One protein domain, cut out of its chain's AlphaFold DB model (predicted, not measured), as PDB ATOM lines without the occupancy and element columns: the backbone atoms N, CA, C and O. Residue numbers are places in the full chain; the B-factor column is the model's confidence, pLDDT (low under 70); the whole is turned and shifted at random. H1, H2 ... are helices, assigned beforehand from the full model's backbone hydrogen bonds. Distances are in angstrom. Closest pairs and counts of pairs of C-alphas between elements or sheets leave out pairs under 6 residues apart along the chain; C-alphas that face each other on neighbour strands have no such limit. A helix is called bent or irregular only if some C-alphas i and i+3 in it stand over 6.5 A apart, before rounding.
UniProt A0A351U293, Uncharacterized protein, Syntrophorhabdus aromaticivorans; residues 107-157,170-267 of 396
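Overview. This is residues 107 to 157 and 170 to 267 of the 396 residues of an uncharacterized protein of Syntrophorhabdus aromaticivorans (UniProt A0A351U293). Six helices, H2 to H7, make an up-and-down bundle in which each runs against the one before it; the short H5 is in its middle, with H3, H4, H6 and H7 packed round it. H2 is at one end of the bundle, and H1, the longest helix, crosses H3 on the outside. The printed part has 149 residues with seven named helices, H1 to H7 in order, and no named strand: the class is all helix. It is compact and rounded, with a radius of gyration of the C-alphas of 14.5 A and spans of 41 by 36 by 27 A.

Arrangement. H1, residues 112 to 131, touches H3, residues 170 to 183, at a steep tilt of 50 degrees, the same way; the closest C-alphas, of Gly 123 and Gly 176, are 4.1 A apart. With residues 112 to 115 alone, H1 only just touches H2, residues 140 to 155, with 3 pairs of C-alphas within 8 A, the closest those of Leu 115 and Trp 153 at 6.8 A. H2, with residues 151 to 154 alone, touches H4, residues 188 to 201, closest at the C-alphas of Ile 154 and Leu 194, 5.8 A. H5, residues 209 to 218, is the hub, touching four helices. H5 touches H3, the closest C-alphas of the two being those of Leu 211 and Gln 178, 5.5 A apart, and it touches H4, the closest C-alphas of those two being those of Phe 218 and Ala 191, 6.2 A apart. H4 and H5 form a helical hairpin, opposite ways at a shallow tilt of 14 degrees. H5 also forms one with H6, residues 220 to 235, at 10 degrees, closest at the C-alphas of Thr 216 and Leu 223, 6.2 A. H7, residues 239 to 256, touches H5 closest at the C-alphas of Gly 248 and Arg 210, 3.8 A. H6 and H7 are a hairpin too, at a steep tilt of 38 degrees; residues 230 to 235 of H6 touch residues 241 to 249 of H7. H1 is apart from H4, H5, H6 and H7. Every O i to N i+4 pair is within hydrogen-bond range in H1, H2, H4 and H7, but 6 of 10 in H3, 10 of 12 in H6 and 2 of 6 in H5, where 6 of 7 O i to N i+3 pairs are.

Along the chain. H1 runs 28.2 A from C-alpha 112 at (-44.241, -16.811, -7.496). H2 measures 22.9 A, H3 20.2 A, H4 19.8 A, H5 15.6 A and H6 23.3 A. H7 runs 25.5 A to C-alpha 256 at (-24.122, -37.554, -12.371). H6 is irregular, with C-alphas 221 and 224 7.7 A apart, and H5 only just, with C-alphas 210 and 213 6.8 A apart.

Size, cuts and confidence. The C-alphas farthest apart, of Asp 141 and Asp 237, are 43.5 A apart. Residues 158 to 169 are not printed; C-alphas 157 and 170 are 11.1 A apart across this cut. Of the links printed whole, none is long. The mean pLDDT of the printed part is 91.6; residues 108 to 110 are under 70.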
ATOM      1  N   GLN A 107     -52.999 -27.852  -3.199       73.19
ATOM      2  CA  GLN A 107     -52.780 -26.421  -3.053       73.19
ATOM      3  C   GLN A 107     -53.198 -25.698  -4.333       73.19
ATOM      4  O   GLN A 107     -52.866 -26.118  -5.443       73.19
ATOM      5  N   GLU A 108     -53.899 -24.578  -4.173       67.06
ATOM      6  CA  GLU A 108     -54.265 -23.676  -5.273       67.06
ATOM      7  C   GLU A 108     -53.211 -22.595  -5.526       67.06
ATOM      8  O   GLU A 108     -53.473 -21.637  -6.249       67.06
ATOM      9  N   SER A 109     -52.025 -22.711  -4.925       65.75
ATOM     10  CA  SER A 109     -51.072 -21.616  -4.994       65.75
ATOM     11  C   SER A 109     -50.628 -21.326  -6.436       65.75
ATOM     12  O   SER A 109     -50.267 -22.227  -7.200       65.75
ATOM     13  N   ASN A 110     -50.693 -20.039  -6.784       68.94
ATOM     14  CA  ASN A 110     -50.373 -19.494  -8.102       68.94
ATOM     15  C   ASN A 110     -49.375 -18.324  -8.027       68.94
ATOM     16  O   ASN A 110     -49.021 -17.771  -9.066       68.94
ATOM     17  N   SER A 111     -48.949 -17.903  -6.829       84.06
ATOM     18  CA  SER A 111     -47.999 -16.796  -6.700       84.06
ATOM     19  C   SER A 111     -46.559 -17.298  -6.828       84.06
ATOM     20  O   SER A 111     -46.240 -18.404  -6.392       84.06
ATOM     21  N   GLU A 112     -45.671 -16.481  -7.404       84.31
ATOM     22  CA  GLU A 112     -44.241 -16.811  -7.496       84.31
ATOM     23  C   GLU A 112     -43.663 -17.123  -6.112       84.31
ATOM     24  O   GLU A 112     -42.985 -18.127  -5.939       84.31
ATOM     25  N   LYS A 113     -43.991 -16.296  -5.114       86.62
ATOM     26  CA  LYS A 113     -43.476 -16.422  -3.749       86.62
ATOM     27  C   LYS A 113     -43.819 -17.769  -3.118       86.62
ATOM     28  O   LYS A 113     -42.962 -18.388  -2.494       86.62
ATOM     29  N   ASP A 114     -45.055 -18.216  -3.275       88.50
ATOM     30  CA  ASP A 114     -45.502 -19.475  -2.687       88.50
ATOM     31  C   ASP A 114     -44.898 -20.688  -3.406       88.50
ATOM     32  O   ASP A 114     -44.510 -21.655  -2.753       88.50
ATOM     33  N   LEU A 115     -44.780 -20.634  -4.741       91.44
ATOM     34  CA  LEU A 115     -44.099 -21.673  -5.518       91.44
ATOM     35  C   LEU A 115     -42.617 -21.753  -5.131       91.44
ATOM     36  O   LEU A 115     -42.102 -22.846  -4.905       91.44
ATOM     37  N   SER A 116     -41.950 -20.607  -4.986       90.62
ATOM     38  CA  SER A 116     -40.560 -20.530  -4.533       90.62
ATOM     39  C   SER A 116     -40.371 -21.127  -3.141       90.62
ATOM     40  O   SER A 116     -39.443 -21.907  -2.938       90.62
ATOM     41  N   GLU A 117     -41.261 -20.818  -2.195       89.50
ATOM     42  CA  GLU A 117     -41.215 -21.396  -0.848       89.50
ATOM     43  C   GLU A 117     -41.465 -22.911  -0.875       89.50
ATOM     44  O   GLU A 117     -40.737 -23.671  -0.234       89.50
ATOM     45  N   LEU A 118     -42.435 -23.377  -1.671       93.25
ATOM     46  CA  LEU A 118     -42.692 -24.805  -1.870       93.25
ATOM     47  C   LEU A 118     -41.450 -25.519  -2.413       93.25
ATOM     48  O   LEU A 118     -41.055 -26.560  -1.879       93.25
ATOM     49  N   PHE A 119     -40.807 -24.961  -3.441       94.31
ATOM     50  CA  PHE A 119     -39.597 -25.544  -4.013       94.31
ATOM     51  C   PHE A 119     -38.435 -25.524  -3.025       94.31
ATOM     52  O   PHE A 119     -37.748 -26.536  -2.896       94.31
ATOM     53  N   LYS A 120     -38.248 -24.429  -2.276       91.12
ATOM     54  CA  LYS A 120     -37.231 -24.330  -1.219       91.12
ATOM     55  C   LYS A 120     -37.408 -25.448  -0.192       91.12
ATOM     56  O   LYS A 120     -36.464 -26.182   0.094       91.12
ATOM     57  N   GLN A 121     -38.619 -25.624   0.335       91.31
ATOM     58  CA  GLN A 121     -38.890 -26.594   1.399       91.31
ATOM     59  C   GLN A 121     -38.757 -28.040   0.915       91.31
ATOM     60  O   GLN A 121     -38.088 -28.845   1.564       91.31
ATOM     61  N   LEU A 122     -39.331 -28.375  -0.244       95.19
ATOM     62  CA  LEU A 122     -39.248 -29.728  -0.797       95.19
ATOM     63  C   LEU A 122     -37.851 -30.069  -1.313       95.19
ATOM     64  O   LEU A 122     -37.370 -31.178  -1.084       95.19
ATOM     65  N   GLY A 123     -37.173 -29.129  -1.968       93.44
ATOM     66  CA  GLY A 123     -35.817 -29.343  -2.454       93.44
ATOM     67  C   GLY A 123     -34.816 -29.546  -1.320       93.44
ATOM     68  O   GLY A 123     -34.004 -30.481  -1.365       93.44
ATOM     69  N   ASN A 124     -34.939 -28.752  -0.250       90.25
ATOM     70  CA  ASN A 124     -34.177 -28.958   0.980       90.25
ATOM     71  C   ASN A 124     -34.512 -30.302   1.630       90.25
ATOM     72  O   ASN A 124     -33.592 -30.999   2.057       90.25
ATOM     73  N   ALA A 125     -35.789 -30.701   1.663       93.50
ATOM     74  CA  ALA A 125     -36.186 -32.005   2.183       93.50
ATOM     75  C   ALA A 125     -35.517 -33.145   1.404       93.50
ATOM     76  O   ALA A 125     -34.854 -33.981   2.009       93.50
ATOM     77  N   PHE A 126     -35.615 -33.168   0.071       93.31
ATOM     78  CA  PHE A 126     -35.013 -34.236  -0.734       93.31
ATOM     79  C   PHE A 126     -33.502 -34.333  -0.545       93.31
ATOM     80  O   PHE A 126     -32.987 -35.432  -0.355       93.31
ATOM     81  N   THR A 127     -32.809 -33.195  -0.556       88.62
ATOM     82  CA  THR A 127     -31.346 -33.159  -0.448       88.62
ATOM     83  C   THR A 127     -30.873 -33.589   0.940       88.62
ATOM     84  O   THR A 127     -30.012 -34.462   1.067       88.62
ATOM     85  N   ASN A 128     -31.440 -33.003   1.998       88.38
ATOM     86  CA  ASN A 128     -30.959 -33.237   3.357       88.38
ATOM     87  C   ASN A 128     -31.395 -34.600   3.901       88.38
ATOM     88  O   ASN A 128     -30.604 -35.289   4.539       88.38
ATOM     89  N   LEU A 129     -32.621 -35.044   3.616       89.81
ATOM     90  CA  LEU A 129     -33.082 -36.357   4.064       89.81
ATOM     91  C   LEU A 129     -32.312 -37.501   3.393       89.81
ATOM     92  O   LEU A 129     -32.012 -38.499   4.047       89.81
ATOM     93  N   GLU A 130     -31.934 -37.350   2.119       88.25
ATOM     94  CA  GLU A 130     -31.039 -38.293   1.439       88.25
ATOM     95  C   GLU A 130     -29.665 -38.346   2.129       88.25
ATOM     96  O   GLU A 130     -29.169 -39.434   2.422       88.25
ATOM     97  N   ALA A 131     -29.092 -37.190   2.489       85.25
ATOM     98  CA  ALA A 131     -27.830 -37.111   3.232       85.25
ATOM     99  C   ALA A 131     -27.901 -37.732   4.644       85.25
ATOM    100  O   ALA A 131     -26.877 -38.149   5.186       85.25
ATOM    101  N   HIS A 132     -29.100 -37.826   5.224       84.06
ATOM    102  CA  HIS A 132     -29.379 -38.500   6.494       84.06
ATOM    103  C   HIS A 132     -29.856 -39.957   6.332       84.06
ATOM    104  O   HIS A 132     -30.309 -40.557   7.308       84.06
ATOM    105  N   HIS A 133     -29.747 -40.542   5.133       87.50
ATOM    106  CA  HIS A 133     -30.182 -41.911   4.824       87.50
ATOM    107  C   HIS A 133     -31.670 -42.181   5.127       87.50
ATOM    108  O   HIS A 133     -32.049 -43.295   5.487       87.50
ATOM    109  N   ARG A 134     -32.525 -41.162   4.980       88.88
ATOM    110  CA  ARG A 134     -33.983 -41.239   5.179       88.88
ATOM    111  C   ARG A 134     -34.752 -40.601   4.014       88.88
ATOM    112  O   ARG A 134     -35.535 -39.686   4.240       88.88
ATOM    113  N   PRO A 135     -34.516 -41.016   2.759       91.69
ATOM    114  CA  PRO A 135     -35.054 -40.316   1.596       91.69
ATOM    115  C   PRO A 135     -36.591 -40.261   1.606       91.69
ATOM    116  O   PRO A 135     -37.257 -41.283   1.766       91.69
ATOM    117  N   LEU A 136     -37.152 -39.074   1.353       93.31
ATOM    118  CA  LEU A 136     -38.591 -38.903   1.150       93.31
ATOM    119  C   LEU A 136     -38.989 -39.437  -0.234       93.31
ATOM    120  O   LEU A 136     -38.565 -38.905  -1.263       93.31
ATOM    121  N   SER A 137     -39.808 -40.487  -0.256       92.56
ATOM    122  CA  SER A 137     -40.312 -41.092  -1.496       92.56
ATOM    123  C   SER A 137     -41.625 -40.446  -1.927       92.56
ATOM    124  O   SER A 137     -42.516 -40.250  -1.104       92.56
ATOM    125  N   LEU A 138     -41.759 -40.141  -3.219       95.38
ATOM    126  CA  LEU A 138     -42.977 -39.553  -3.781       95.38
ATOM    127  C   LEU A 138     -43.903 -40.608  -4.387       95.38
ATOM    128  O   LEU A 138     -43.442 -41.455  -5.165       95.38
ATOM    129  N   THR A 139     -45.201 -40.492  -4.102       95.56
ATOM    130  CA  THR A 139     -46.262 -41.233  -4.799       95.56
ATOM    131  C   THR A 139     -46.437 -40.721  -6.234       95.56
ATOM    132  O   THR A 139     -45.934 -39.654  -6.594       95.56
ATOM    133  N   ALA A 140     -47.145 -41.476  -7.081       94.88
ATOM    134  CA  ALA A 140     -47.430 -41.054  -8.455       94.88
ATOM    135  C   ALA A 140     -48.199 -39.719  -8.492       94.88
ATOM    136  O   ALA A 140     -47.782 -38.792  -9.183       94.88
ATOM    137  N   ASP A 141     -49.240 -39.587  -7.666       94.44
ATOM    138  CA  ASP A 141     -50.061 -38.373  -7.582       94.44
ATOM    139  C   ASP A 141     -49.250 -37.150  -7.132       94.44
ATOM    140  O   ASP A 141     -49.412 -36.051  -7.667       94.44
ATOM    141  N   GLU A 142     -48.338 -37.335  -6.173       95.56
ATOM    142  CA  GLU A 142     -47.451 -36.268  -5.706       95.56
ATOM    143  C   GLU A 142     -46.478 -35.824  -6.804       95.56
ATOM    144  O   GLU A 142     -46.261 -34.624  -6.978       95.56
ATOM    145  N   ARG A 143     -45.930 -36.762  -7.594       96.12
ATOM    146  CA  ARG A 143     -45.066 -36.430  -8.742       96.12
ATOM    147  C   ARG A 143     -45.824 -35.641  -9.802       96.12
ATOM    148  O   ARG A 143     -45.318 -34.620 -10.261       96.12
ATOM    149  N   THR A 144     -47.036 -36.070 -10.158       94.56
ATOM    150  CA  THR A 144     -47.886 -35.366 -11.131       94.56
ATOM    151  C   THR A 144     -48.239 -33.959 -10.652       94.56
ATOM    152  O   THR A 144     -48.167 -32.997 -11.422       94.56
ATOM    153  N   ARG A 145     -48.569 -33.805  -9.365       93.25
ATOM    154  CA  ARG A 145     -48.849 -32.490  -8.779       93.25
ATOM    155  C   ARG A 145     -47.627 -31.581  -8.811       93.25
ATOM    156  O   ARG A 145     -47.759 -30.421  -9.189       93.25
ATOM    157  N   LEU A 146     -46.451 -32.092  -8.452       94.88
ATOM    158  CA  LEU A 146     -45.215 -31.314  -8.513       94.88
ATOM    159  C   LEU A 146     -44.861 -30.910  -9.941       94.88
ATOM    160  O   LEU A 146     -44.513 -29.753 -10.147       94.88
ATOM    161  N   ALA A 147     -45.026 -31.797 -10.924       95.44
ATOM    162  CA  ALA A 147     -44.866 -31.439 -12.333       95.44
ATOM    163  C   ALA A 147     -45.804 -30.287 -12.733       95.44
ATOM    164  O   ALA A 147     -45.355 -29.312 -13.327       95.44
ATOM    165  N   THR A 148     -47.063 -30.315 -12.284       93.88
ATOM    166  CA  THR A 148     -48.012 -29.213 -12.518       93.88
ATOM    167  C   THR A 148     -47.565 -27.903 -11.852       93.88
ATOM    168  O   THR A 148     -47.735 -26.831 -12.426       93.88
ATOM    169  N   MET A 149     -46.990 -27.950 -10.643       94.12
ATOM    170  CA  MET A 149     -46.444 -26.750  -9.985       94.12
ATOM    171  C   MET A 149     -45.228 -26.194 -10.736       94.12
ATOM    172  O   MET A 149     -45.081 -24.978 -10.854       94.12
ATOM    173  N   VAL A 150     -44.378 -27.075 -11.270       95.25
ATOM    174  CA  VAL A 150     -43.248 -26.689 -12.122       95.25
ATOM    175  C   VAL A 150     -43.746 -26.031 -13.408       95.25
ATOM    176  O   VAL A 150     -43.258 -24.956 -13.742       95.25
ATOM    177  N   ASP A 151     -44.769 -26.582 -14.070       94.88
ATOM    178  CA  ASP A 151     -45.386 -25.973 -15.260       94.88
ATOM    179  C   ASP A 151     -45.930 -24.568 -14.971       94.88
ATOM    180  O   ASP A 151     -45.699 -23.629 -15.738       94.88
ATOM    181  N   ARG A 152     -46.601 -24.388 -13.824       93.75
ATOM    182  CA  ARG A 152     -47.070 -23.067 -13.378       93.75
ATOM    183  C   ARG A 152     -45.914 -22.096 -13.182       93.75
ATOM    184  O   ARG A 152     -45.995 -20.963 -13.646       93.75
ATOM    185  N   TRP A 153     -44.835 -22.530 -12.530       93.56
ATOM    186  CA  TRP A 153     -43.657 -21.687 -12.337       93.56
ATOM    187  C   TRP A 153     -42.978 -21.341 -13.663       93.56
ATOM    188  O   TRP A 153     -42.588 -20.191 -13.858       93.56
ATOM    189  N   ILE A 154     -42.877 -22.288 -14.603       94.62
ATOM    190  CA  ILE A 154     -42.344 -22.052 -15.953       94.62
ATOM    191  C   ILE A 154     -43.139 -20.941 -16.651       94.62
ATOM    192  O   ILE A 154     -42.532 -20.032 -17.214       94.62
ATOM    193  N   ALA A 155     -44.469 -20.962 -16.545       93.38
ATOM    194  CA  ALA A 155     -45.352 -19.979 -17.173       93.38
ATOM    195  C   ALA A 155     -45.256 -18.556 -16.584       93.38
ATOM    196  O   ALA A 155     -45.693 -17.602 -17.231       93.38
ATOM    197  N   LEU A 156     -44.695 -18.381 -15.381       90.94
ATOM    198  CA  LEU A 156     -44.490 -17.048 -14.807       90.94
ATOM    199  C   LEU A 156     -43.484 -16.234 -15.645       90.94
ATOM    200  O   LEU A 156     -42.489 -16.787 -16.123       90.94
ATOM    201  N   PRO A 157     -43.676 -14.915 -15.801       88.69
ATOM    202  CA  PRO A 157     -42.723 -14.080 -16.519       88.69
ATOM    203  C   PRO A 157     -41.378 -14.029 -15.785       88.69
ATOM    204  O   PRO A 157     -41.320 -14.032 -14.557       88.69
ATOM    205  N   THR A 170     -36.817 -15.965  -6.739       84.25
ATOM    206  CA  THR A 170     -36.327 -16.791  -7.845       84.25
ATOM    207  C   THR A 170     -35.054 -17.592  -7.509       84.25
ATOM    208  O   THR A 170     -35.050 -18.787  -7.806       84.25
ATOM    209  N   PRO A 171     -34.004 -17.050  -6.853       84.62
ATOM    210  CA  PRO A 171     -32.826 -17.847  -6.485       84.62
ATOM    211  C   PRO A 171     -33.160 -19.044  -5.578       84.62
ATOM    212  O   PRO A 171     -32.678 -20.158  -5.793       84.62
ATOM    213  N   GLN A 172     -34.061 -18.844  -4.610       81.75
ATOM    214  CA  GLN A 172     -34.526 -19.908  -3.713       81.75
ATOM    215  C   GLN A 172     -35.329 -20.970  -4.475       81.75
ATOM    216  O   GLN A 172     -35.141 -22.166  -4.245       81.75
ATOM    217  N   ALA A 173     -36.171 -20.544  -5.423       87.81
ATOM    218  CA  ALA A 173     -36.873 -21.454  -6.322       87.81
ATOM    219  C   ALA A 173     -35.901 -22.298  -7.152       87.81
ATOM    220  O   ALA A 173     -36.045 -23.514  -7.197       87.81
ATOM    221  N   ILE A 174     -34.897 -21.670  -7.775       91.25
ATOM    222  CA  ILE A 174     -33.883 -22.329  -8.611       91.25
ATOM    223  C   ILE A 174     -33.148 -23.416  -7.815       91.25
ATOM    224  O   ILE A 174     -33.087 -24.566  -8.255       91.25
ATOM    225  N   ALA A 175     -32.646 -23.081  -6.624       86.62
ATOM    226  CA  ALA A 175     -31.948 -24.038  -5.767       86.62
ATOM    227  C   ALA A 175     -32.858 -25.201  -5.329       86.62
ATOM    228  O   ALA A 175     -32.439 -26.360  -5.342       86.62
ATOM    229  N   GLY A 176     -34.116 -24.908  -4.982       90.69
ATOM    230  CA  GLY A 176     -35.097 -25.914  -4.576       90.69
ATOM    231  C   GLY A 176     -35.579 -26.817  -5.718       90.69
ATOM    232  O   GLY A 176     -35.813 -28.010  -5.520       90.69
ATOM    233  N   LEU A 177     -35.688 -26.280  -6.933       94.25
ATOM    234  CA  LEU A 177     -36.165 -26.998  -8.115       94.25
ATOM    235  C   LEU A 177     -35.199 -28.081  -8.583       94.25
ATOM    236  O   LEU A 177     -35.649 -29.141  -9.016       94.25
ATOM    237  N   GLN A 178     -33.891 -27.852  -8.478       90.44
ATOM    238  CA  GLN A 178     -32.875 -28.802  -8.932       90.44
ATOM    239  C   GLN A 178     -33.131 -30.249  -8.438       90.44
ATOM    240  O   GLN A 178     -33.286 -31.135  -9.287       90.44
ATOM    241  N   PRO A 179     -33.230 -30.531  -7.123       92.00
ATOM    242  CA  PRO A 179     -33.525 -31.878  -6.622       92.00
ATOM    243  C   PRO A 179     -34.950 -32.355  -6.937       92.00
ATOM    244  O   PRO A 179     -35.157 -33.557  -7.096       92.00
ATOM    245  N   ILE A 180     -35.929 -31.449  -7.058       95.44
ATOM    246  CA  ILE A 180     -37.316 -31.797  -7.414       95.44
ATOM    247  C   ILE A 180     -37.372 -32.369  -8.831       95.44
ATOM    248  O   ILE A 180     -37.958 -33.430  -9.041       95.44
ATOM    249  N   LEU A 181     -36.710 -31.713  -9.787       95.69
ATOM    250  CA  LEU A 181     -36.666 -32.120 -11.193       95.69
ATOM    251  C   LEU A 181     -36.089 -33.533 -11.386       95.69
ATOM    252  O   LEU A 181     -36.489 -34.253 -12.295       95.69
ATOM    253  N   LEU A 182     -35.204 -33.987 -10.496       92.62
ATOM    254  CA  LEU A 182     -34.691 -35.360 -10.535       92.62
ATOM    255  C   LEU A 182     -35.743 -36.405 -10.120       92.62
ATOM    256  O   LEU A 182     -35.636 -37.570 -10.505       92.62
ATOM    257  N   LYS A 183     -36.767 -36.012  -9.350       93.44
ATOM    258  CA  LYS A 183     -37.798 -36.903  -8.785       93.44
ATOM    259  C   LYS A 183     -39.101 -36.943  -9.589       93.44
ATOM    260  O   LYS A 183     -39.920 -37.832  -9.350       93.44
ATOM    261  N   ILE A 184     -39.290 -36.022 -10.528       95.50
ATOM    262  CA  ILE A 184     -40.495 -35.922 -11.363       95.50
ATOM    263  C   ILE A 184     -40.175 -36.153 -12.836       95.50
ATOM    264  O   ILE A 184     -39.010 -36.110 -13.235       95.50
ATOM    265  N   ASP A 185     -41.217 -36.340 -13.638       93.94
ATOM    266  CA  ASP A 185     -41.119 -36.379 -15.091       93.94
ATOM    267  C   ASP A 185     -41.832 -35.165 -15.687       93.94
ATOM    268  O   ASP A 185     -42.914 -34.786 -15.234       93.94
ATOM    269  N   LEU A 186     -41.196 -34.532 -16.673       94.81
ATOM    270  CA  LEU A 186     -41.743 -33.398 -17.411       94.81
ATOM    271  C   LEU A 186     -42.079 -33.823 -18.839       94.81
ATOM    272  O   LEU A 186     -41.392 -34.657 -19.431       94.81
ATOM    273  N   SER A 187     -43.115 -33.210 -19.411       95.00
ATOM    274  CA  SER A 187     -43.370 -33.320 -20.848       95.00
ATOM    275  C   SER A 187     -42.241 -32.655 -21.644       95.00
ATOM    276  O   SER A 187     -41.602 -31.717 -21.165       95.00
ATOM    277  N   SER A 188     -42.010 -33.089 -22.888       93.81
ATOM    278  CA  SER A 188     -40.984 -32.476 -23.745       93.81
ATOM    279  C   SER A 188     -41.225 -30.977 -23.960       93.81
ATOM    280  O   SER A 188     -40.273 -30.203 -23.962       93.81
ATOM    281  N   SER A 189     -42.486 -30.544 -24.071       95.75
ATOM    282  CA  SER A 189     -42.831 -29.122 -24.187       95.75
ATOM    283  C   SER A 189     -42.517 -28.337 -22.914       95.75
ATOM    284  O   SER A 189     -41.994 -27.230 -23.004       95.75
ATOM    285  N   ALA A 190     -42.791 -28.905 -21.735       96.88
ATOM    286  CA  ALA A 190     -42.440 -28.283 -20.460       96.88
ATOM    287  C   ALA A 190     -40.920 -28.186 -20.277       96.88
ATOM    288  O   ALA A 190     -40.414 -27.156 -19.840       96.88
ATOM    289  N   ALA A 191     -40.176 -29.226 -20.661       96.94
ATOM    290  CA  ALA A 191     -38.720 -29.226 -20.590       96.94
ATOM    291  C   ALA A 191     -38.092 -28.157 -21.506       96.94
ATOM    292  O   ALA A 191     -37.224 -27.410 -21.058       96.94
ATOM    293  N   GLU A 192     -38.559 -28.032 -22.753       97.50
ATOM    294  CA  GLU A 192     -38.107 -26.976 -23.676       97.50
ATOM    295  C   GLU A 192     -38.485 -25.571 -23.170       97.50
ATOM    296  O   GLU A 192     -37.676 -24.645 -23.231       97.50
ATOM    297  N   ALA A 193     -39.678 -25.403 -22.590       97.62
ATOM    298  CA  ALA A 193     -40.088 -24.137 -21.981       97.62
ATOM    299  C   ALA A 193     -39.235 -23.777 -20.748       97.62
ATOM    300  O   ALA A 193     -38.852 -22.619 -20.577       97.62
ATOM    301  N   LEU A 194     -38.882 -24.765 -19.918       97.19
ATOM    302  CA  LEU A 194     -37.956 -24.584 -18.801       97.19
ATOM    303  C   LEU A 194     -36.563 -24.184 -19.294       97.19
ATOM    304  O   LEU A 194     -35.976 -23.255 -18.745       97.19
ATOM    305  N   PHE A 195     -36.049 -24.835 -20.340       97.31
ATOM    306  CA  PHE A 195     -34.776 -24.463 -20.956       97.31
ATOM    307  C   PHE A 195     -34.794 -23.008 -21.443       97.31
ATOM    308  O   PHE A 195     -33.925 -22.228 -21.059       97.31
ATOM    309  N   ALA A 196     -35.825 -22.600 -22.191       97.06
ATOM    310  CA  ALA A 196     -35.978 -21.216 -22.647       97.06
ATOM    311  C   ALA A 196     -36.038 -20.215 -21.478       97.06
ATOM    312  O   ALA A 196     -35.393 -19.164 -21.521       97.06
ATOM    313  N   LYS A 197     -36.755 -20.558 -20.400       96.12
ATOM    314  CA  LYS A 197     -36.814 -19.737 -19.186       96.12
ATOM    315  C   LYS A 197     -35.449 -19.607 -18.510       96.12
ATOM    316  O   LYS A 197     -35.090 -18.508 -18.102       96.12
ATOM    317  N   VAL A 198     -34.675 -20.690 -18.412       95.69
ATOM    318  CA  VAL A 198     -33.313 -20.665 -17.849       95.69
ATOM    319  C   VAL A 198     -32.393 -19.765 -18.674       95.69
ATOM    320  O   VAL A 198     -31.666 -18.956 -18.102       95.69
ATOM    321  N   ILE A 199     -32.464 -19.833 -20.006       95.62
ATOM    322  CA  ILE A 199     -31.695 -18.939 -20.885       95.62
ATOM    323  C   ILE A 199     -32.042 -17.468 -20.624       95.62
ATOM    324  O   ILE A 199     -31.136 -16.642 -20.520       95.62
ATOM    325  N   ALA A 200     -33.327 -17.144 -20.456       93.88
ATOM    326  CA  ALA A 200     -33.757 -15.791 -20.107       93.88
ATOM    327  C   ALA A 200     -33.284 -15.366 -18.703       93.88
ATOM    328  O   ALA A 200     -32.797 -14.250 -18.535       93.88
ATOM    329  N   LEU A 201     -33.366 -16.256 -17.707       92.25
ATOM    330  CA  LEU A 201     -32.889 -16.005 -16.341       92.25
ATOM    331  C   LEU A 201     -31.388 -15.715 -16.290       92.25
ATOM    332  O   LEU A 201     -30.970 -14.842 -15.533       92.25
ATOM    333  N   ASN A 202     -30.582 -16.376 -17.124       92.06
ATOM    334  CA  ASN A 202     -29.132 -16.157 -17.188       92.06
ATOM    335  C   ASN A 202     -28.739 -14.729 -17.613       92.06
ATOM    336  O   ASN A 202     -27.584 -14.352 -17.455       92.06
ATOM    337  N   GLN A 203     -29.685 -13.933 -18.121       88.88
ATOM    338  CA  GLN A 203     -29.496 -12.514 -18.449       88.88
ATOM    339  C   GLN A 203     -29.946 -11.568 -17.318       88.88
ATOM    340  O   GLN A 203     -30.038 -10.358 -17.518       88.88
ATOM    341  N   THR A 204     -30.263 -12.101 -16.137       87.44
ATOM    342  CA  THR A 204     -30.756 -11.348 -14.972       87.44
ATOM    343  C   THR A 204     -29.802 -11.469 -13.778       87.44
ATOM    344  O   THR A 204     -28.787 -12.158 -13.856       87.44
ATOM    345  N   SER A 205     -30.144 -10.825 -12.658       83.31
ATOM    346  CA  SER A 205     -29.459 -10.973 -11.362       83.31
ATOM    347  C   SER A 205     -29.778 -12.285 -10.629       83.31
ATOM    348  O   SER A 205     -29.247 -12.534  -9.553       83.31
ATOM    349  N   ALA A 206     -30.648 -13.136 -11.180       86.50
ATOM    350  CA  ALA A 206     -30.975 -14.450 -10.627       86.50
ATOM    351  C   ALA A 206     -30.771 -15.542 -11.695       86.50
ATOM    352  O   ALA A 206     -31.749 -16.113 -12.195       86.50
ATOM    353  N   PRO A 207     -29.518 -15.805 -12.106       91.06
ATOM    354  CA  PRO A 207     -29.233 -16.717 -13.204       91.06
ATOM    355  C   PRO A 207     -29.601 -18.167 -12.856       91.06
ATOM    356  O   PRO A 207     -29.458 -18.631 -11.729       91.06
ATOM    357  N   GLY A 208     -30.091 -18.903 -13.854       92.94
ATOM    358  CA  GLY A 208     -30.674 -20.239 -13.706       92.94
ATOM    359  C   GLY A 208     -29.698 -21.399 -13.913       92.94
ATOM    360  O   GLY A 208     -30.154 -22.524 -14.126       92.94
ATOM    361  N   PHE A 209     -28.381 -21.164 -13.877       94.94
ATOM    362  CA  PHE A 209     -27.366 -22.167 -14.227       94.94
ATOM    363  C   PHE A 209     -27.506 -23.485 -13.451       94.94
ATOM    364  O   PHE A 209     -27.302 -24.557 -14.022       94.94
ATOM    365  N   ARG A 210     -27.935 -23.440 -12.182       92.81
ATOM    366  CA  ARG A 210     -28.129 -24.643 -11.350       92.81
ATOM    367  C   ARG A 210     -29.172 -25.630 -11.888       92.81
ATOM    368  O   ARG A 210     -29.134 -26.794 -11.508       92.81
ATOM    369  N   LEU A 211     -30.076 -25.207 -12.776       95.00
ATOM    370  CA  LEU A 211     -31.116 -26.072 -13.355       95.00
ATOM    371  C   LEU A 211     -30.638 -26.875 -14.571       95.00
ATOM    372  O   LEU A 211     -31.307 -27.827 -14.982       95.00
ATOM    373  N   PHE A 212     -29.489 -26.521 -15.152       93.56
ATOM    374  CA  PHE A 212     -28.998 -27.163 -16.369       93.56
ATOM    375  C   PHE A 212     -28.705 -28.654 -16.201       93.56
ATOM    376  O   PHE A 212     -28.960 -29.426 -17.123       93.56
ATOM    377  N   ASN A 213     -28.242 -29.088 -15.029       88.50
ATOM    378  CA  ASN A 213     -27.978 -30.504 -14.788       88.50
ATOM    379  C   ASN A 213     -29.256 -31.352 -14.874       88.50
ATOM    380  O   ASN A 213     -29.280 -32.356 -15.582       88.50
ATOM    381  N   SER A 214     -30.342 -30.923 -14.234       90.31
ATOM    382  CA  SER A 214     -31.624 -31.615 -14.263       90.31
ATOM    383  C   SER A 214     -32.270 -31.539 -15.647       90.31
ATOM    384  O   SER A 214     -32.947 -32.481 -16.045       90.31
ATOM    385  N   LEU A 215     -32.013 -30.482 -16.427       93.69
ATOM    386  CA  LEU A 215     -32.463 -30.395 -17.820       93.69
ATOM    387  C   LEU A 215     -31.841 -31.467 -18.720       93.69
ATOM    388  O   LEU A 215     -32.515 -31.930 -19.638       93.69
ATOM    389  N   THR A 216     -30.622 -31.941 -18.440       92.94
ATOM    390  CA  THR A 216     -30.023 -33.041 -19.222       92.94
ATOM    391  C   THR A 216     -30.792 -34.359 -19.105       92.94
ATOM    392  O   THR A 216     -30.746 -35.164 -20.033       92.94
ATOM    393  N   LYS A 217     -31.557 -34.550 -18.017       92.88
ATOM    394  CA  LYS A 217     -32.492 -35.676 -17.858       92.88
ATOM    395  C   LYS A 217     -33.573 -35.663 -18.942       92.88
ATOM    396  O   LYS A 217     -33.950 -36.712 -19.452       92.88
ATOM    397  N   PHE A 218     -34.091 -34.478 -19.264       94.31
ATOM    398  CA  PHE A 218     -35.261 -34.303 -20.130       94.31
ATOM    399  C   PHE A 218     -34.898 -33.955 -21.574       94.31
ATOM    400  O   PHE A 218     -35.645 -34.280 -22.492       94.31
ATOM    401  N   LEU A 219     -33.753 -33.301 -21.772       94.75
ATOM    402  CA  LEU A 219     -33.278 -32.807 -23.059       94.75
ATOM    403  C   LEU A 219     -31.868 -33.344 -23.369       94.75
ATOM    404  O   LEU A 219     -30.937 -32.556 -23.548       94.75
ATOM    405  N   PRO A 220     -31.669 -34.673 -23.477       91.06
ATOM    406  CA  PRO A 220     -30.351 -35.239 -23.784       91.06
ATOM    407  C   PRO A 220     -29.801 -34.744 -25.133       91.06
ATOM    408  O   PRO A 220     -28.598 -34.542 -25.282       91.06
ATOM    409  N   ASN A 221     -30.683 -34.444 -26.092       92.50
ATOM    410  CA  ASN A 221     -30.315 -33.901 -27.405       92.50
ATOM    411  C   ASN A 221     -29.819 -32.441 -27.347       92.50
ATOM    412  O   ASN A 221     -29.220 -31.968 -28.307       92.50
ATOM    413  N   ARG A 222     -30.049 -31.730 -26.232       94.38
ATOM    414  CA  ARG A 222     -29.593 -30.349 -25.990       94.38
ATOM    415  C   ARG A 222     -28.300 -30.287 -25.183       94.38
ATOM    416  O   ARG A 222     -27.893 -29.203 -24.779       94.38
ATOM    417  N   LEU A 223     -27.640 -31.419 -24.925       93.31
ATOM    418  CA  LEU A 223     -26.455 -31.464 -24.064       93.31
ATOM    419  C   LEU A 223     -25.365 -30.472 -24.505       93.31
ATOM    420  O   LEU A 223     -24.770 -29.808 -23.659       93.31
ATOM    421  N   ALA A 224     -25.142 -30.332 -25.816       93.81
ATOM    422  CA  ALA A 224     -24.188 -29.370 -26.364       93.81
ATOM    423  C   ALA A 224     -24.599 -27.908 -26.088       93.81
ATOM    424  O   ALA A 224     -23.767 -27.115 -25.651       93.81
ATOM    425  N   ASP A 225     -25.879 -27.572 -26.275       95.88
ATOM    426  CA  ASP A 225     -26.428 -26.229 -26.022       95.88
ATOM    427  C   ASP A 225     -26.360 -25.871 -24.525       95.88
ATOM    428  O   ASP A 225     -25.987 -24.756 -24.145       95.88
ATOM    429  N   ILE A 226     -26.671 -26.844 -23.661       96.12
ATOM    430  CA  ILE A 226     -26.572 -26.731 -22.201       96.12
ATOM    431  C   ILE A 226     -25.115 -26.513 -21.778       96.12
ATOM    432  O   ILE A 226     -24.825 -25.594 -21.011       96.12
ATOM    433  N   ALA A 227     -24.185 -27.318 -22.298       95.50
ATOM    434  CA  ALA A 227     -22.764 -27.194 -21.987       95.50
ATOM    435  C   ALA A 227     -22.185 -25.856 -22.470       95.50
ATOM    436  O   ALA A 227     -21.428 -25.221 -21.739       95.50
ATOM    437  N   MET A 228     -22.580 -25.388 -23.660       95.62
ATOM    438  CA  MET A 228     -22.177 -24.075 -24.167       95.62
ATOM    439  C   MET A 228     -22.709 -22.943 -23.284       95.62
ATOM    440  O   MET A 228     -21.966 -22.029 -22.935       95.62
ATOM    441  N   SER A 229     -23.974 -23.026 -22.866       96.12
ATOM    442  CA  SER A 229     -24.570 -22.036 -21.963       96.12
ATOM    443  C   SER A 229     -23.850 -21.998 -20.617       96.12
ATOM    444  O   SER A 229     -23.522 -20.919 -20.130       96.12
ATOM    445  N   MET A 230     -23.529 -23.165 -20.050       96.38
ATOM    446  CA  MET A 230     -22.739 -23.256 -18.823       96.38
ATOM    447  C   MET A 230     -21.338 -22.656 -19.000       96.38
ATOM    448  O   MET A 230     -20.888 -21.898 -18.147       96.38
ATOM    449  N   ARG A 231     -20.668 -22.935 -20.128       96.31
ATOM    450  CA  ARG A 231     -19.353 -22.360 -20.453       96.31
ATOM    451  C   ARG A 231     -19.396 -20.836 -20.507       96.31
ATOM    452  O   ARG A 231     -18.529 -20.192 -19.930       96.31
ATOM    453  N   MET A 232     -20.416 -20.259 -21.146       94.94
ATOM    454  CA  MET A 232     -20.599 -18.803 -21.168       94.94
ATOM    455  C   MET A 232     -20.790 -18.231 -19.760       94.94
ATOM    456  O   MET A 232     -20.231 -17.183 -19.463       94.94
ATOM    457  N   GLY A 233     -21.520 -18.926 -18.881       95.19
ATOM    458  CA  GLY A 233     -21.651 -18.537 -17.474       95.19
ATOM    459  C   GLY A 233     -20.315 -18.543 -16.729       95.19
ATOM    460  O   GLY A 233     -19.974 -17.563 -16.075       95.19
ATOM    461  N   LEU A 234     -19.521 -19.604 -16.889       95.56
ATOM    462  CA  LEU A 234     -18.194 -19.738 -16.265       95.56
ATOM    463  C   LEU A 234     -17.187 -18.683 -16.765       95.56
ATOM    464  O   LEU A 234     -16.298 -18.268 -16.018       95.56
ATOM    465  N   ALA A 235     -17.337 -18.238 -18.014       93.81
ATOM    466  CA  ALA A 235     -16.499 -17.223 -18.646       93.81
ATOM    467  C   ALA A 235     -17.053 -15.785 -18.542       93.81
ATOM    468  O   ALA A 235     -16.375 -14.853 -18.962       93.81
ATOM    469  N   SER A 236     -18.268 -15.592 -18.016       92.81
ATOM    470  CA  SER A 236     -18.932 -14.281 -17.907       92.81
ATOM    471  C   SER A 236     -18.154 -13.360 -16.987       92.81
ATOM    472  O   SER A 236     -17.793 -13.823 -15.924       92.81
ATOM    473  N   ASP A 237     -17.976 -12.072 -17.285       89.12
ATOM    474  CA  ASP A 237     -17.306 -11.121 -16.375       89.12
ATOM    475  C   ASP A 237     -18.111 -10.812 -15.096       89.12
ATOM    476  O   ASP A 237     -17.564 -10.296 -14.119       89.12
ATOM    477  N   ASN A 238     -19.399 -11.169 -15.062       90.00
ATOM    478  CA  ASN A 238     -20.245 -11.005 -13.887       90.00
ATOM    479  C   ASN A 238     -19.942 -12.098 -12.838       90.00
ATOM    480  O   ASN A 238     -20.046 -13.298 -13.118       90.00
ATOM    481  N   VAL A 239     -19.573 -11.675 -11.622       88.06
ATOM    482  CA  VAL A 239     -19.193 -12.571 -10.515       88.06
ATOM    483  C   VAL A 239     -20.356 -13.463 -10.079       88.06
ATOM    484  O   VAL A 239     -20.157 -14.668  -9.968       88.06
ATOM    485  N   GLU A 240     -21.564 -12.915  -9.919       86.25
ATOM    486  CA  GLU A 240     -22.759 -13.674  -9.517       86.25
ATOM    487  C   GLU A 240     -23.107 -14.751 -10.554       86.25
ATOM    488  O   GLU A 240     -23.348 -15.906 -10.210       86.25
ATOM    489  N   GLN A 241     -23.062 -14.410 -11.848       91.25
ATOM    490  CA  GLN A 241     -23.284 -15.387 -12.921       91.25
ATOM    491  C   GLN A 241     -22.237 -16.496 -12.921       91.25
ATOM    492  O   GLN A 241     -22.576 -17.666 -13.100       91.25
ATOM    493  N   THR A 242     -20.972 -16.129 -12.715       93.19
ATOM    494  CA  THR A 242     -19.879 -17.098 -12.673       93.19
ATOM    495  C   THR A 242     -20.019 -18.015 -11.461       93.19
ATOM    496  O   THR A 242     -19.865 -19.226 -11.601       93.19
ATOM    497  N   GLU A 243     -20.346 -17.473 -10.286       90.44
ATOM    498  CA  GLU A 243     -20.558 -18.261  -9.070       90.44
ATOM    499  C   GLU A 243     -21.709 -19.258  -9.249       90.44
ATOM    500  O   GLU A 243     -21.535 -20.455  -9.007       90.44
ATOM    501  N   GLU A 244     -22.848 -18.806  -9.772       90.56
ATOM    502  CA  GLU A 244     -23.997 -19.670 -10.048       90.56
ATOM    503  C   GLU A 244     -23.684 -20.752 -11.094       90.56
ATOM    504  O   GLU A 244     -24.132 -21.895 -10.962       90.56
ATOM    505  N   ALA A 245     -22.865 -20.440 -12.103       95.12
ATOM    506  CA  ALA A 245     -22.390 -21.420 -13.077       95.12
ATOM    507  C   ALA A 245     -21.438 -22.457 -12.451       95.12
ATOM    508  O   ALA A 245     -21.579 -23.657 -12.710       95.12
ATOM    509  N   VAL A 246     -20.516 -22.039 -11.575       94.81
ATOM    510  CA  VAL A 246     -19.629 -22.956 -10.835       94.81
ATOM    511  C   VAL A 246     -20.448 -23.883  -9.934       94.81
ATOM    512  O   VAL A 246     -20.230 -25.098  -9.939       94.81
ATOM    513  N   LEU A 247     -21.430 -23.344  -9.204       90.38
ATOM    514  CA  LEU A 247     -22.328 -24.131  -8.354       90.38
ATOM    515  C   LEU A 247     -23.207 -25.081  -9.178       90.38
ATOM    516  O   LEU A 247     -23.392 -26.238  -8.789       90.38
ATOM    517  N   GLY A 248     -23.690 -24.640 -10.342       93.19
ATOM    518  CA  GLY A 248     -24.430 -25.480 -11.279       93.19
ATOM    519  C   GLY A 248     -23.601 -26.647 -11.819       93.19
ATOM    520  O   GLY A 248     -24.065 -27.791 -11.796       93.19
ATOM    521  N   LEU A 249     -22.352 -26.399 -12.230       95.44
ATOM    522  CA  LEU A 249     -21.432 -27.448 -12.680       95.44
ATOM    523  C   LEU A 249     -21.087 -28.427 -11.548       95.44
ATOM    524  O   LEU A 249     -21.094 -29.641 -11.755       95.44
ATOM    525  N   TYR A 250     -20.847 -27.926 -10.335       92.81
ATOM    526  CA  TYR A 250     -20.612 -28.772  -9.167       92.81
ATOM    527  C   TYR A 250     -21.815 -29.671  -8.856       92.81
ATOM    528  O   TYR A 250     -21.673 -30.879  -8.648       92.81
ATOM    529  N   GLY A 251     -23.021 -29.097  -8.877       90.19
ATOM    530  CA  GLY A 251     -24.266 -29.836  -8.717       90.19
ATOM    531  C   GLY A 251     -24.454 -30.897  -9.802       90.19
ATOM    532  O   GLY A 251     -24.935 -31.994  -9.508       90.19
ATOM    533  N   TRP A 252     -24.066 -30.603 -11.046       93.62
ATOM    534  CA  TRP A 252     -24.082 -31.558 -12.154       93.62
ATOM    535  C   TRP A 252     -23.161 -32.745 -11.884       93.62
ATOM    536  O   TRP A 252     -23.633 -33.881 -11.856       93.62
ATOM    537  N   LEU A 253     -21.886 -32.479 -11.600       93.00
ATOM    538  CA  LEU A 253     -20.877 -33.491 -11.300       93.00
ATOM    539  C   LEU A 253     -21.326 -34.438 -10.184       93.00
ATOM    540  O   LEU A 253     -21.359 -35.653 -10.371       93.00
ATOM    541  N   ARG A 254     -21.763 -33.884  -9.048       89.50
ATOM    542  CA  ARG A 254     -22.232 -34.687  -7.910       89.50
ATOM    543  C   ARG A 254     -23.434 -35.547  -8.257       89.50
ATOM    544  O   ARG A 254     -23.507 -36.696  -7.835       89.50
ATOM    545  N   THR A 255     -24.386 -34.991  -8.998       90.75
ATOM    546  CA  THR A 255     -25.614 -35.705  -9.354       90.75
ATOM    547  C   THR A 255     -25.322 -36.832 -10.337       90.75
ATOM    548  O   THR A 255     -25.787 -37.944 -10.118       90.75
ATOM    549  N   ALA A 256     -24.510 -36.572 -11.363       92.12
ATOM    550  CA  ALA A 256     -24.122 -37.554 -12.371       92.12
ATOM    551  C   ALA A 256     -23.184 -38.652 -11.825       92.12
ATOM    552  O   ALA A 256     -23.174 -39.754 -12.355       92.12
ATOM    553  N   SER A 257     -22.449 -38.385 -10.737       90.31
ATOM    554  CA  SER A 257     -21.579 -39.371 -10.068       90.31
ATOM    555  C   SER A 257     -22.302 -40.384  -9.166       90.31
ATOM    556  O   SER A 257     -21.660 -41.270  -8.609       90.31
ATOM    557  N   LYS A 258     -23.619 -40.246  -8.959       88.44
ATOM    558  CA  LYS A 258     -24.392 -41.194  -8.140       88.44
ATOM    559  C   LYS A 258     -24.516 -42.550  -8.844       88.44
ATOM    560  O   LYS A 258     -24.521 -42.612 -10.067       88.44
ATOM    561  N   GLU A 259     -24.699 -43.620  -8.074       85.38
ATOM    562  CA  GLU A 259     -24.937 -44.968  -8.605       85.38
ATOM    563  C   GLU A 259     -26.362 -45.460  -8.276       85.38
ATOM    564  O   GLU A 259     -26.719 -45.529  -7.095       85.38
ATOM    565  N   PRO A 260     -27.187 -45.821  -9.283       86.62
ATOM    566  CA  PRO A 260     -26.988 -45.571 -10.715       86.62
ATOM    567  C   PRO A 260     -27.092 -44.066 -11.058       86.62
ATOM    568  O   PRO A 260     -27.796 -43.330 -10.355       86.62
ATOM    569  N   PRO A 261     -26.437 -43.599 -12.139       87.25
ATOM    570  CA  PRO A 261     -26.413 -42.183 -12.484       87.25
ATOM    571  C   PRO A 261     -27.794 -41.717 -12.971       87.25
ATOM    572  O   PRO A 261     -28.318 -42.261 -13.944       87.25
ATOM    573  N   PRO A 262     -28.408 -40.706 -12.327       88.31
ATOM    574  CA  PRO A 262     -29.718 -40.192 -12.723       88.31
ATOM    575  C   PRO A 262     -29.662 -39.291 -13.964       88.31
ATOM    576  O   PRO A 262     -30.700 -39.035 -14.571       88.31
ATOM    577  N   ILE A 263     -28.477 -38.777 -14.308       92.31
ATOM    578  CA  ILE A 263     -28.218 -37.890 -15.446       92.31
ATOM    579  C   ILE A 263     -26.830 -38.177 -16.027       92.31
ATOM    580  O   ILE A 263     -25.966 -38.723 -15.340       92.31
ATOM    581  N   SER A 264     -26.608 -37.768 -17.274       90.56
ATOM    582  CA  SER A 264     -25.308 -37.886 -17.942       90.56
ATOM    583  C   SER A 264     -24.243 -37.009 -17.282       90.56
ATOM    584  O   SER A 264     -24.547 -35.926 -16.780       90.56
ATOM    585  N   MET A 265     -22.982 -37.441 -17.333       91.44
ATOM    586  CA  MET A 265     -21.845 -36.615 -16.915       91.44
ATOM    587  C   MET A 265     -21.721 -35.351 -17.783       91.44
ATOM    588  O   MET A 265     -22.030 -35.407 -18.979       91.44
ATOM    589  N   PRO A 266     -21.263 -34.216 -17.215       93.25
ATOM    590  CA  PRO A 266     -20.915 -33.051 -18.017       93.25
ATOM    591  C   PRO A 266     -19.765 -33.378 -18.979       93.25
ATOM    592  O   PRO A 266     -18.906 -34.194 -18.635       93.25
ATOM    593  N   PRO A 267     -19.715 -32.725 -20.155       91.94
ATOM    594  CA  PRO A 267     -18.587 -32.849 -21.065       91.94
ATOM    595  C   PRO A 267     -17.256 -32.511 -20.386       91.94
ATOM    596  O   PRO A 267     -17.131 -31.532 -19.651       91.94
TER     597      PRO A 267